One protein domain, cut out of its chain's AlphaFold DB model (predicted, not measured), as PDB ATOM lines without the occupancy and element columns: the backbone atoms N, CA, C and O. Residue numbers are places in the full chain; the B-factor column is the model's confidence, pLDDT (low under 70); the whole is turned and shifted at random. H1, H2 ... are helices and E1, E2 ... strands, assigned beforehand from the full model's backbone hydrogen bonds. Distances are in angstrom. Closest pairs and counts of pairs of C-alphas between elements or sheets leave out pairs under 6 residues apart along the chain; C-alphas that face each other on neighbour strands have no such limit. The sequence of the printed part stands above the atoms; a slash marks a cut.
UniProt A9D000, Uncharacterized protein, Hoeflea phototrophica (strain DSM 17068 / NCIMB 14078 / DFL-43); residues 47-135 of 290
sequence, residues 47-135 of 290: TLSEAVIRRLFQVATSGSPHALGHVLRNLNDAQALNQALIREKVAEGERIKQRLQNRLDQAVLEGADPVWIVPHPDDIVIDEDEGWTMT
ATOM      1  N   THR A  47      23.117 -12.975 -36.226       88.19
ATOM      2  CA  THR A  47      23.345 -11.613 -35.726       88.19
ATOM      3  C   THR A  47      24.841 -11.289 -35.684       88.19
ATOM      4  O   THR A  47      25.690 -12.178 -35.550       88.19
ATOM      5  N   LEU A  48      25.197 -10.004 -35.767       83.44
ATOM      6  CA  LEU A  48      26.587  -9.563 -35.632       83.44
ATOM      7  C   LEU A  48      27.190 -10.009 -34.286       83.44
ATOM      8  O   LEU A  48      28.345 -10.437 -34.247       83.44
ATOM      9  N   SER A  49      26.411  -9.983 -33.198       82.00
ATOM     10  CA  SER A  49      26.817 -10.529 -31.897       82.00
ATOM     11  C   SER A  49      27.171 -12.013 -31.957       82.00
ATOM     12  O   SER A  49      28.230 -12.407 -31.469       82.00
ATOM     13  N   GLU A  50      26.334 -12.840 -32.585       85.88
ATOM     14  CA  GLU A  50      26.598 -14.277 -32.724       85.88
ATOM     15  C   GLU A  50      27.840 -14.541 -33.574       85.88
ATOM     16  O   GLU A  50      28.638 -15.418 -33.244       85.88
ATOM     17  N   ALA A  51      28.050 -13.758 -34.633       86.06
ATOM     18  CA  ALA A  51      29.234 -13.856 -35.479       86.06
ATOM     19  C   ALA A  51      30.527 -13.567 -34.702       86.06
ATOM     20  O   ALA A  51      31.504 -14.315 -34.805       86.06
ATOM     21  N   VAL A  52      30.525 -12.504 -33.890       85.69
ATOM     22  CA  VAL A  52      31.659 -12.134 -33.034       85.69
ATOM     23  C   VAL A  52      31.909 -13.204 -31.975       85.69
ATOM     24  O   VAL A  52      33.055 -13.606 -31.785       85.69
ATOM     25  N   ILE A  53      30.854 -13.714 -31.333       86.50
ATOM     26  CA  ILE A  53      30.955 -14.795 -30.348       86.50
ATOM     27  C   ILE A  53      31.544 -16.055 -30.997       86.50
ATOM     28  O   ILE A  53      32.534 -16.582 -30.495       86.50
ATOM     29  N   ARG A  54      31.026 -16.500 -32.150       85.69
ATOM     30  CA  ARG A  54      31.564 -17.655 -32.896       85.69
ATOM     31  C   ARG A  54      33.040 -17.471 -33.241       85.69
ATOM     32  O   ARG A  54      33.835 -18.388 -33.039       85.69
ATOM     33  N   ARG A  55      33.434 -16.284 -33.715       86.88
ATOM     34  CA  ARG A  55      34.840 -15.988 -34.020       86.88
ATOM     35  C   ARG A  55      35.709 -15.991 -32.762       86.88
ATOM     36  O   ARG A  55      36.826 -16.499 -32.813       86.88
ATOM     37  N   LEU A  56      35.209 -15.465 -31.645       86.88
ATOM     38  CA  LEU A  56      35.900 -15.490 -30.356       86.88
ATOM     39  C   LEU A  56      36.120 -16.931 -29.873       86.88
ATOM     40  O   LEU A  56      37.234 -17.265 -29.473       86.88
ATOM     41  N   PHE A  57      35.105 -17.794 -29.982       86.00
ATOM     42  CA  PHE A  57      35.232 -19.227 -29.701       86.00
ATOM     43  C   PHE A  57      36.253 -19.896 -30.624       86.00
ATOM     44  O   PHE A  57      37.121 -20.611 -30.136       86.00
ATOM     45  N   GLN A  58      36.227 -19.606 -31.928       88.81
ATOM     46  CA  GLN A  58      37.206 -20.144 -32.873       88.81
ATOM     47  C   GLN A  58      38.640 -19.761 -32.470       88.81
ATOM     48  O   GLN A  58      39.496 -20.630 -32.334       88.81
ATOM     49  N   VAL A  59      38.896 -18.478 -32.190       88.19
ATOM     50  CA  VAL A  59      40.219 -17.988 -31.760       88.19
ATOM     51  C   VAL A  59      40.646 -18.590 -30.414       88.19
ATOM     52  O   VAL A  59      41.825 -18.900 -30.233       88.19
ATOM     53  N   ALA A  60      39.708 -18.794 -29.485       84.88
ATOM     54  CA  ALA A  60      39.972 -19.482 -28.223       84.88
ATOM     55  C   ALA A  60      40.353 -20.958 -28.446       84.88
ATOM     56  O   ALA A  60      41.353 -21.412 -27.895       84.88
ATOM     57  N   THR A  61      39.623 -21.684 -29.304       87.94
ATOM     58  CA  THR A  61      39.928 -23.089 -29.644       87.94
ATOM     59  C   THR A  61      41.242 -23.250 -30.407       87.94
ATOM     60  O   THR A  61      41.917 -24.260 -30.249       87.94
ATOM     61  N   SER A  62      41.661 -22.235 -31.170       89.50
ATOM     62  CA  SER A  62      42.973 -22.197 -31.833       89.50
ATOM     63  C   SER A  62      44.145 -21.906 -30.881       89.50
ATOM     64  O   SER A  62      45.277 -21.786 -31.341       89.50
ATOM     65  N   GLY A  63      43.903 -21.791 -29.568       84.56
ATOM     66  CA  GLY A  63      44.955 -21.750 -28.551       84.56
ATOM     67  C   GLY A  63      45.379 -20.357 -28.086       84.56
ATOM     68  O   GLY A  63      46.388 -20.247 -27.396       84.56
ATOM     69  N   SER A  64      44.640 -19.290 -28.413       92.12
ATOM     70  CA  SER A  64      44.915 -17.955 -27.857       92.12
ATOM     71  C   SER A  64      44.562 -17.905 -26.359       92.12
ATOM     72  O   SER A  64      43.373 -17.944 -26.022       92.12
ATOM     73  N   PRO A  65      45.538 -17.752 -25.434       87.56
ATOM     74  CA  PRO A  65      45.263 -17.793 -23.992       87.56
ATOM     75  C   PRO A  65      44.363 -16.643 -23.527       87.56
ATOM     76  O   PRO A  65      43.556 -16.800 -22.612       87.56
ATOM     77  N   HIS A  66      44.471 -15.478 -24.176       87.44
ATOM     78  CA  HIS A  66      43.681 -14.302 -23.822       87.44
ATOM     79  C   HIS A  66      42.210 -14.446 -24.235       87.44
ATOM     80  O   HIS A  66      41.318 -14.139 -23.441       87.44
ATOM     81  N   ALA A  67      41.952 -14.974 -25.438       83.50
ATOM     82  CA  ALA A  67      40.596 -15.271 -25.897       83.50
ATOM     83  C   ALA A  67      39.961 -16.383 -25.050       83.50
ATOM     84  O   ALA A  67      38.825 -16.233 -24.605       83.50
ATOM     85  N   LEU A  68      40.720 -17.443 -24.744       85.06
ATOM     86  CA  LEU A  68      40.273 -18.528 -23.871       85.06
ATOM     87  C   LEU A  68      39.880 -18.010 -22.479       85.06
ATOM     88  O   LEU A  68      38.787 -18.301 -22.001       85.06
ATOM     89  N   GLY A  69      40.715 -17.173 -21.855       87.56
ATOM     90  CA  GLY A  69      40.413 -16.585 -20.547       87.56
ATOM     91  C   GLY A  69      39.212 -15.629 -20.549       87.56
ATOM     92  O   GLY A  69      38.556 -15.467 -19.520       87.56
ATOM     93  N   HIS A  70      38.902 -14.977 -21.673       88.31
ATOM     94  CA  HIS A  70      37.696 -14.150 -21.806       88.31
ATOM     95  C   HIS A  70      36.436 -15.006 -21.984       88.31
ATOM     96  O   HIS A  70      35.421 -14.745 -21.343       88.31
ATOM     97  N   VAL A  71      36.507 -16.048 -22.815       85.44
ATOM     98  CA  VAL A  71      35.407 -16.999 -23.026       85.44
ATOM     99  C   VAL A  71      35.066 -17.734 -21.732       85.44
ATOM    100  O   VAL A  71      33.900 -17.772 -21.358       85.44
ATOM    101  N   LEU A  72      36.066 -18.257 -21.015       87.31
ATOM    102  CA  LEU A  72      35.847 -18.971 -19.752       87.31
ATOM    103  C   LEU A  72      35.210 -18.079 -18.682       87.31
ATOM    104  O   LEU A  72      34.293 -18.521 -18.001       87.31
ATOM    105  N   ARG A  73      35.645 -16.817 -18.554       89.75
ATOM    106  CA  ARG A  73      35.013 -15.867 -17.624       89.75
ATOM    107  C   ARG A  73      33.558 -15.602 -17.985       89.75
ATOM    108  O   ARG A  73      32.699 -15.771 -17.135       89.75
ATOM    109  N   ASN A  74      33.276 -15.294 -19.251       87.44
ATOM    110  CA  ASN A  74      31.906 -15.059 -19.701       87.44
ATOM    111  C   ASN A  74      31.007 -16.291 -19.530       87.44
ATOM    112  O   ASN A  74      29.839 -16.143 -19.186       87.44
ATOM    113  N   LEU A  75      31.533 -17.496 -19.770       86.31
ATOM    114  CA  LEU A  75      30.802 -18.741 -19.535       86.31
ATOM    115  C   LEU A  75      30.509 -18.939 -18.050       86.31
ATOM    116  O   LEU A  75      29.366 -19.217 -17.709       86.31
ATOM    117  N   ASN A  76      31.498 -18.746 -17.178       89.69
ATOM    118  CA  ASN A  76      31.306 -18.858 -15.733       89.69
ATOM    119  C   ASN A  76      30.296 -17.823 -15.217       89.69
ATOM    120  O   ASN A  76      29.424 -18.169 -14.425       89.69
ATOM    121  N   ASP A  77      30.370 -16.578 -15.695       91.44
ATOM    122  CA  ASP A  77      29.432 -15.514 -15.326       91.44
ATOM    123  C   ASP A  77      28.011 -15.838 -15.815       91.44
ATOM    124  O   ASP A  77      27.049 -15.724 -15.058       91.44
ATOM    125  N   ALA A  78      27.868 -16.308 -17.059       88.62
ATOM    126  CA  ALA A  78      26.583 -16.730 -17.612       88.62
ATOM    127  C   ALA A  78      26.006 -17.946 -16.869       88.62
ATOM    128  O   ALA A  78      24.811 -17.978 -16.587       88.62
ATOM    129  N   GLN A  79      26.843 -18.921 -16.507       88.12
ATOM    130  CA  GLN A  79      26.444 -20.075 -15.702       88.12
ATOM    131  C   GLN A  79      26.009 -19.653 -14.298       88.12
ATOM    132  O   GLN A  79      24.970 -20.111 -13.833       88.12
ATOM    133  N   ALA A  80      26.744 -18.751 -13.644       91.56
ATOM    134  CA  ALA A  80      26.385 -18.233 -12.329       91.56
ATOM    135  C   ALA A  80      25.058 -17.458 -12.361       91.56
ATOM    136  O   ALA A  80      24.220 -17.641 -11.477       91.56
ATOM    137  N   LEU A  81      24.836 -16.637 -13.396       92.50
ATOM    138  CA  LEU A  81      23.563 -15.945 -13.611       92.50
ATOM    139  C   LEU A  81      22.420 -16.931 -13.860       92.50
ATOM    140  O   LEU A  81      21.371 -16.812 -13.234       92.50
ATOM    141  N   ASN A  82      22.625 -17.927 -14.725       87.69
ATOM    142  CA  ASN A  82      21.608 -18.936 -15.002       87.69
ATOM    143  C   ASN A  82      21.254 -19.736 -13.739       87.69
ATOM    144  O   ASN A  82      20.082 -19.881 -13.413       87.69
ATOM    145  N   GLN A  83      22.257 -20.170 -12.970       90.62
ATOM    146  CA  GLN A  83      22.048 -20.842 -11.685       90.62
ATOM    147  C   GLN A  83      21.312 -19.955 -10.676       90.62
ATOM    148  O   GLN A  83      20.474 -20.449  -9.928       90.62
ATOM    149  N   ALA A  84      21.597 -18.650 -10.639       92.62
ATOM    150  CA  ALA A  84      20.871 -17.723  -9.775       92.62
ATOM    151  C   ALA A  84      19.388 -17.623 -10.166       92.62
ATOM    152  O   ALA A  84      18.530 -17.684  -9.288       92.62
ATOM    153  N   LEU A  85      19.086 -17.544 -11.467       93.06
ATOM    154  CA  LEU A  85      17.713 -17.529 -11.978       93.06
ATOM    155  C   LEU A  85      16.976 -18.841 -11.689       93.06
ATOM    156  O   LEU A  85      15.818 -18.816 -11.282       93.06
ATOM    157  N   ILE A  86      17.640 -19.986 -11.868       91.75
ATOM    158  CA  ILE A  86      17.063 -21.297 -11.551       91.75
ATOM    159  C   ILE A  86      16.736 -21.379 -10.058       91.75
ATOM    160  O   ILE A  86      15.611 -21.713  -9.702       91.75
ATOM    161  N   ARG A  87      17.660 -20.976  -9.175       93.75
ATOM    162  CA  ARG A  87      17.409 -20.935  -7.722       93.75
ATOM    163  C   ARG A  87      16.237 -20.032  -7.352       93.75
ATOM    164  O   ARG A  87      15.468 -20.374  -6.458       93.75
ATOM    165  N   GLU A  88      16.096 -18.886  -8.017       94.62
ATOM    166  CA  GLU A  88      14.953 -17.996  -7.806       94.62
ATOM    167  C   GLU A  88      13.640 -18.668  -8.218       94.62
ATOM    168  O   GLU A  88      12.685 -18.653  -7.439       94.62
ATOM    169  N   LYS A  89      13.615 -19.328  -9.383       93.19
ATOM    170  CA  LYS A  89      12.456 -20.109  -9.835       93.19
ATOM    171  C   LYS A  89      12.117 -21.229  -8.857       93.19
ATOM    172  O   LYS A  89      10.965 -21.340  -8.460       93.19
ATOM    173  N   VAL A  90      13.092 -22.031  -8.432       95.38
ATOM    174  CA  VAL A  90      12.888 -23.107  -7.444       95.38
ATOM    175  C   VAL A  90      12.251 -22.548  -6.169       95.38
ATOM    176  O   VAL A  90      11.205 -23.030  -5.739       95.38
ATOM    177  N   ALA A  91      12.810 -21.463  -5.622       94.69
ATOM    178  CA  ALA A  91      12.279 -20.824  -4.421       94.69
ATOM    179  C   ALA A  91      10.860 -20.259  -4.618       94.69
ATOM    180  O   ALA A  91      10.057 -20.249  -3.684       94.69
ATOM    181  N   GLU A  92      10.526 -19.764  -5.811       94.81
ATOM    182  CA  GLU A  92       9.160 -19.365  -6.152       94.81
ATOM    183  C   GLU A  92       8.212 -20.574  -6.168       94.81
ATOM    184  O   GLU A  92       7.154 -20.527  -5.534       94.81
ATOM    185  N   GLY A  93       8.611 -21.665  -6.823       93.62
ATOM    186  CA  GLY A  93       7.850 -22.913  -6.890       93.62
ATOM    187  C   GLY A  93       7.539 -23.479  -5.505       93.62
ATOM    188  O   GLY A  93       6.388 -23.818  -5.222       93.62
ATOM    189  N   GLU A  94       8.520 -23.488  -4.601       95.25
ATOM    190  CA  GLU A  94       8.336 -23.904  -3.204       95.25
ATOM    191  C   GLU A  94       7.306 -23.039  -2.470       95.25
ATOM    192  O   GLU A  94       6.404 -23.566  -1.810       95.25
ATOM    193  N   ARG A  95       7.375 -21.707  -2.619       95.81
ATOM    194  CA  ARG A  95       6.400 -20.785  -2.005       95.81
ATOM    195  C   ARG A  95       4.992 -21.023  -2.534       95.81
ATOM    196  O   ARG A  95       4.031 -20.994  -1.761       95.81
ATOM    197  N   ILE A  96       4.852 -21.241  -3.843       94.44
ATOM    198  CA  ILE A  96       3.556 -21.534  -4.459       94.44
ATOM    199  C   ILE A  96       3.024 -22.857  -3.908       94.44
ATOM    200  O   ILE A  96       1.887 -22.888  -3.435       94.44
ATOM    201  N   LYS A  97       3.843 -23.913  -3.903       95.12
ATOM    202  CA  LYS A  97       3.469 -25.236  -3.394       95.12
ATOM    203  C   LYS A  97       3.022 -25.175  -1.937       95.12
ATOM    204  O   LYS A  97       1.958 -25.690  -1.609       95.12
ATOM    205  N   GLN A  98       3.754 -24.457  -1.086       95.69
ATOM    206  CA  GLN A  98       3.389 -24.269   0.319       95.69
ATOM    207  C   GLN A  98       2.062 -23.514   0.483       95.69
ATOM    208  O   GLN A  98       1.218 -23.894   1.293       95.69
ATOM    209  N   ARG A  99       1.834 -22.459  -0.309       94.69
ATOM    210  CA  ARG A  99       0.560 -21.725  -0.299       94.69
ATOM    211  C   ARG A  99      -0.611 -22.618  -0.719       94.69
ATOM    212  O   ARG A  99      -1.681 -22.519  -0.123       94.69
ATOM    213  N   LEU A 100      -0.419 -23.465  -1.731       93.69
ATOM    214  CA  LEU A 100      -1.441 -24.414  -2.176       93.69
ATOM    215  C   LEU A 100      -1.690 -25.511  -1.143       93.69
ATOM    216  O   LEU A 100      -2.846 -25.853  -0.924       93.69
ATOM    217  N   GLN A 101      -0.650 -25.988  -0.457       94.62
ATOM    218  CA  GLN A 101      -0.796 -26.951   0.633       94.62
ATOM    219  C   GLN A 101      -1.671 -26.396   1.760       94.62
ATOM    220  O   GLN A 101      -2.643 -27.031   2.145       94.62
ATOM    221  N   ASN A 102      -1.412 -25.166   2.209       94.19
ATOM    222  CA  ASN A 102      -2.228 -24.540   3.253       94.19
ATOM    223  C   ASN A 102      -3.706 -24.416   2.841       94.19
ATOM    224  O   ASN A 102      -4.603 -24.587   3.664       94.19
ATOM    225  N   ARG A 103      -3.970 -24.116   1.562       91.94
ATOM    226  CA  ARG A 103      -5.334 -24.049   1.019       91.94
ATOM    227  C   ARG A 103      -5.982 -25.434   0.946       91.94
ATOM    228  O   ARG A 103      -7.172 -25.550   1.227       91.94
ATOM    229  N   LEU A 104      -5.217 -26.458   0.571       92.69
ATOM    230  CA  LEU A 104      -5.671 -27.845   0.550       92.69
ATOM    231  C   LEU A 104      -6.065 -28.297   1.959       92.69
ATOM    232  O   LEU A 104      -7.174 -28.786   2.146       92.69
ATOM    233  N   ASP A 105      -5.208 -28.056   2.950       93.44
ATOM    234  CA  ASP A 105      -5.454 -28.438   4.341       93.44
ATOM    235  C   ASP A 105      -6.723 -27.765   4.891       93.44
ATOM    236  O   ASP A 105      -7.549 -28.419   5.530       93.44
ATOM    237  N   GLN A 106      -6.927 -26.477   4.591       93.00
ATOM    238  CA  GLN A 106      -8.152 -25.752   4.955       93.00
ATOM    239  C   GLN A 106      -9.399 -26.365   4.313       93.00
ATOM    240  O   GLN A 106     -10.385 -26.623   4.998       93.00
ATOM    241  N   ALA A 107      -9.352 -26.654   3.017       91.25
ATOM    242  CA  ALA A 107     -10.486 -27.229   2.310       91.25
ATOM    243  C   ALA A 107     -10.802 -28.668   2.772       91.25
ATOM    244  O   ALA A 107     -11.970 -29.043   2.861       91.25
ATOM    245  N   VAL A 108      -9.788 -29.460   3.134       92.75
ATOM    246  CA  VAL A 108      -9.983 -30.790   3.740       92.75
ATOM    247  C   VAL A 108     -10.649 -30.673   5.113       92.75
ATOM    248  O   VAL A 108     -11.556 -31.449   5.413       92.75
ATOM    249  N   LEU A 109     -10.263 -29.687   5.932       92.44
ATOM    250  CA  LEU A 109     -10.930 -29.404   7.213       92.44
ATOM    251  C   LEU A 109     -12.402 -28.998   7.027       92.44
ATOM    252  O   LEU A 109     -13.241 -29.342   7.856       92.44
ATOM    253  N   GLU A 110     -12.722 -28.315   5.931       93.00
ATOM    254  CA  GLU A 110     -14.092 -27.963   5.533       93.00
ATOM    255  C   GLU A 110     -14.880 -29.150   4.939       93.00
ATOM    256  O   GLU A 110     -16.072 -29.027   4.656       93.00
ATOM    257  N   GLY A 111     -14.245 -30.318   4.784       91.38
ATOM    258  CA  GLY A 111     -14.866 -31.544   4.279       91.38
ATOM    259  C   GLY A 111     -14.909 -31.654   2.754       91.38
ATOM    260  O   GLY A 111     -15.631 -32.505   2.229       91.38
ATOM    261  N   ALA A 112     -14.164 -30.815   2.030       90.44
ATOM    262  CA  ALA A 112     -14.010 -30.963   0.588       90.44
ATOM    263  C   ALA A 112     -13.164 -32.202   0.251       90.44
ATOM    264  O   ALA A 112     -12.238 -32.568   0.977       90.44
ATOM    265  N   ASP A 113     -13.470 -32.842  -0.877       88.56
ATOM    266  CA  ASP A 113     -12.681 -33.969  -1.377       88.56
ATOM    267  C   ASP A 113     -11.346 -33.453  -1.955       88.56
ATOM    268  O   ASP A 113     -11.367 -32.685  -2.928       88.56
ATOM    269  N   PRO A 114     -10.190 -33.872  -1.399       87.81
ATOM    270  CA  PRO A 114      -8.875 -33.385  -1.809       87.81
ATOM    271  C   PRO A 114      -8.560 -33.630  -3.286       87.81
ATOM    272  O   PRO A 114      -7.828 -32.851  -3.895       87.81
ATOM    273  N   VAL A 115      -9.142 -34.667  -3.896       87.44
ATOM    274  CA  VAL A 115      -8.859 -35.035  -5.291       87.44
ATOM    275  C   VAL A 115      -9.301 -33.943  -6.269       87.44
ATOM    276  O   VAL A 115      -8.648 -33.725  -7.295       87.44
ATOM    277  N   TRP A 116     -10.390 -33.238  -5.951       89.06
ATOM    278  CA  TRP A 116     -11.033 -32.271  -6.847       89.06
ATOM    279  C   TRP A 116     -10.627 -30.822  -6.600       89.06
ATOM    280  O   TRP A 116     -11.127 -29.934  -7.290       89.06
ATOM    281  N   ILE A 117      -9.733 -30.576  -5.646       90.31
ATOM    282  CA  ILE A 117      -9.244 -29.234  -5.354       90.31
ATOM    283  C   ILE A 117      -8.217 -28.836  -6.413       90.31
ATOM    284  O   ILE A 117      -7.251 -29.556  -6.669       90.31
ATOM    285  N   VAL A 118      -8.438 -27.669  -7.019       90.19
ATOM    286  CA  VAL A 118      -7.562 -27.092  -8.040       90.19
ATOM    287  C   VAL A 118      -7.138 -25.663  -7.679       90.19
ATOM    288  O   VAL A 118      -7.947 -24.887  -7.150       90.19
ATOM    289  N   PRO A 119      -5.880 -25.279  -7.962       91.75
ATOM    290  CA  PRO A 119      -4.751 -26.149  -8.323       91.75
ATOM    291  C   PRO A 119      -4.243 -26.949  -7.108       91.75
ATOM    292  O   PRO A 119      -4.297 -26.465  -5.975       91.75
ATOM    293  N   HIS A 120      -3.735 -28.162  -7.340       92.06
ATOM    294  CA  HIS A 120      -3.254 -29.047  -6.274       92.06
ATOM    295  C   HIS A 120      -1.732 -28.910  -6.069       92.06
ATOM    296  O   HIS A 120      -0.999 -28.806  -7.053       92.06
ATOM    297  N   PRO A 121      -1.211 -28.948  -4.826       92.94
ATOM    298  CA  PRO A 121       0.230 -28.831  -4.566       92.94
ATOM    299  C   PRO A 121       1.073 -29.938  -5.224       92.94
ATOM    300  O   PRO A 121       2.174 -29.661  -5.698       92.94
ATOM    301  N   ASP A 122       0.560 -31.169  -5.294       90.38
ATOM    302  CA  ASP A 122       1.251 -32.295  -5.955       90.38
ATOM    303  C   ASP A 122       1.429 -32.123  -7.468       90.38
ATOM    304  O   ASP A 122       2.292 -32.776  -8.047       90.38
ATOM    305  N   ASP A 123       0.660 -31.238  -8.110       89.94
ATOM    306  CA  ASP A 123       0.811 -30.975  -9.546       89.94
ATOM    307  C   ASP A 123       2.056 -30.124  -9.854       89.94
ATOM    308  O   ASP A 123       2.463 -30.026 -11.016       89.94
ATOM    309  N   ILE A 124       2.670 -29.525  -8.824       91.56
ATOM    310  CA  ILE A 124       3.901 -28.739  -8.926       91.56
ATOM    311  C   ILE A 124       5.113 -29.656  -8.761       91.56
ATOM    312  O   ILE A 124       5.426 -30.127  -7.654       91.56
ATOM    313  N   VAL A 125       5.828 -29.836  -9.871       92.69
ATOM    314  CA  VAL A 125       7.119 -30.522  -9.936       92.69
ATOM    315  C   VAL A 125       8.215 -29.468  -9.877       92.69
ATOM    316  O   VAL A 125       8.237 -28.538 -10.684       92.69
ATOM    317  N   ILE A 126       9.099 -29.598  -8.893       93.69
ATOM    318  CA  ILE A 126      10.244 -28.711  -8.690       93.69
ATOM    319  C   ILE A 126      11.486 -29.499  -9.097       93.69
ATOM    320  O   ILE A 126      11.715 -30.589  -8.575       93.69
ATOM    321  N   ASP A 127      12.241 -28.943 -10.032       93.31
ATOM    322  CA  ASP A 127      13.493 -29.467 -10.558       93.31
ATOM    323  C   ASP A 127      14.612 -28.465 -10.237       93.31
ATOM    324  O   ASP A 127      14.513 -27.278 -10.556       93.31
ATOM    325  N   GLU A 128      15.672 -28.930  -9.578       90.25
ATOM    326  CA  GLU A 128      16.783 -28.076  -9.149       90.25
ATOM    327  C   GLU A 128      17.577 -27.476 -10.320       90.25
ATOM    328  O   GLU A 128      18.231 -26.447 -10.133       90.25
ATOM    329  N   ASP A 129      17.488 -28.069 -11.514       88.44
ATOM    330  CA  ASP A 129      18.216 -27.647 -12.710       88.44
ATOM    331  C   ASP A 129      17.368 -26.771 -13.649       88.44
ATOM    332  O   ASP A 129      17.904 -25.895 -14.333       88.44
ATOM    333  N   GLU A 130      16.044 -26.953 -13.675       88.19
ATOM    334  CA  GLU A 130      15.153 -26.245 -14.614       88.19
ATOM    335  C   GLU A 130      14.203 -25.230 -13.945       88.19
ATOM    336  O   GLU A 130      13.756 -24.269 -14.586       88.19
ATOM    337  N   GLY A 131      13.926 -25.380 -12.644       92.81
ATOM    338  CA  GLY A 131      13.003 -24.535 -11.886       92.81
ATOM    339  C   GLY A 131      11.760 -25.293 -11.421       92.81
ATOM    340  O   GLY A 131      11.844 -26.258 -10.678       92.81
ATOM    341  N   TRP A 132      10.567 -24.835 -11.796       94.38
ATOM    342  CA  TRP A 132       9.332 -25.545 -11.459       94.38
ATOM    343  C   TRP A 132       8.363 -25.555 -12.630       94.38
ATOM    344  O   TRP A 132       8.347 -24.640 -13.456       94.38
ATOM    345  N   THR A 133       7.542 -26.598 -12.689       93.31
ATOM    346  CA  THR A 133       6.509 -26.779 -13.706       93.31
ATOM    347  C   THR A 133       5.205 -27.254 -13.072       93.31
ATOM    348  O   THR A 133       5.194 -27.857 -11.997       93.31
ATOM    349  N   MET A 134       4.088 -26.946 -13.732       89.88
ATOM    350  CA  MET A 134       2.759 -27.422 -13.357       89.88
ATOM    351  C   MET A 134       2.337 -28.514 -14.338       89.88
ATOM    352  O   MET A 134       2.272 -28.271 -15.541       89.88
ATOM    353  N   THR A 135       2.051 -29.705 -13.823       89.06
ATOM    354  CA  THR A 135       1.677 -30.883 -14.627       89.06
ATOM    355  C   THR A 135       0.175 -31.170 -14.631       89.06
ATOM    356  O   THR A 135      -0.311 -31.904 -15.492       89.06
TER     357      THR A 135
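This is residues 47 to 135 of the 290 residues of an uncharacterized protein of Hoeflea phototrophica (strain DSM 17068 / NCIMB 14078 / DFL-43) (UniProt A9D000). One long straight helix, H2, makes the length of a rod-like domain; a short helix, H1, meets its first end at a corner, and a small hairpin of strands, E1 and E2, packs on its side along residues 83 to 100. After H2 the chain folds back through a long link, residues 110 to 123, to reach the hairpin. The printed part has 89 residues, with two named helices and two named strands in the order H1, H2, E1, E2; the two strands are antiparallel, and the class is mostly helix. The whole is extended, with a radius of gyration of the C-alphas of 22.3 A and spans of 69 by 21 by 16 A.

H1, residues 48 to 61, and H2, residues 65 to 109, touch, and their closest C-alphas are those of Ala 60 and Leu 68, 4.5 A apart. H1 touches H2 with residues 56 to 61 alone, and H2 touches H1 with residues 66 to 71 alone. Their lines stand at a steep tilt of 64 degrees, and they run opposite ways. In both helices every O i to N i+4 pair is within hydrogen-bond range. E1, residues 124 to 127, has 6 pairs of C-alphas within 8 A of H2, the closest being those of Val 90 and Ile 126, 6.3 A apart. E2, residues 131 to 134, has 10 such pairs with H2, the closest being those of Val 90 and Gly 131, 4.7 A apart. E1 and E2 form an antiparallel hairpin, with 155 degrees between their directions. N 127 and O 131 are within hydrogen-bond range at 2.8 A, and N 133 and O 125 at 2.9 A. H1 is apart from E1 and from E2.

H1 begins at C-alpha 48 (26.587, -9.563, -35.632) and measures 19.9 A from first to last C-alpha. H2 measures 65.3 A, from C-alpha 65 (45.263, -17.793, -23.992) to C-alpha 109 (-10.930, -29.404, 7.213). E1 is 9.8 A long and E2 10.7 A, with E2 ending at C-alpha 134 (2.759, -27.422, -13.357).

The two C-alphas farthest apart are those of Ser 64 and Gly 111, at 69.2 A. Residues 47 to 52, of which 48 to 52 belong to H1, stand free, as do residues 73 to 81, which belong to H2. The links H1 to H2 and E1 to E2 are tight, and the link H2 to E1, with 14 residues, is long. The printed part has no cut. The mean pLDDT of the printed part is 90.3, and no printed residue is under 70.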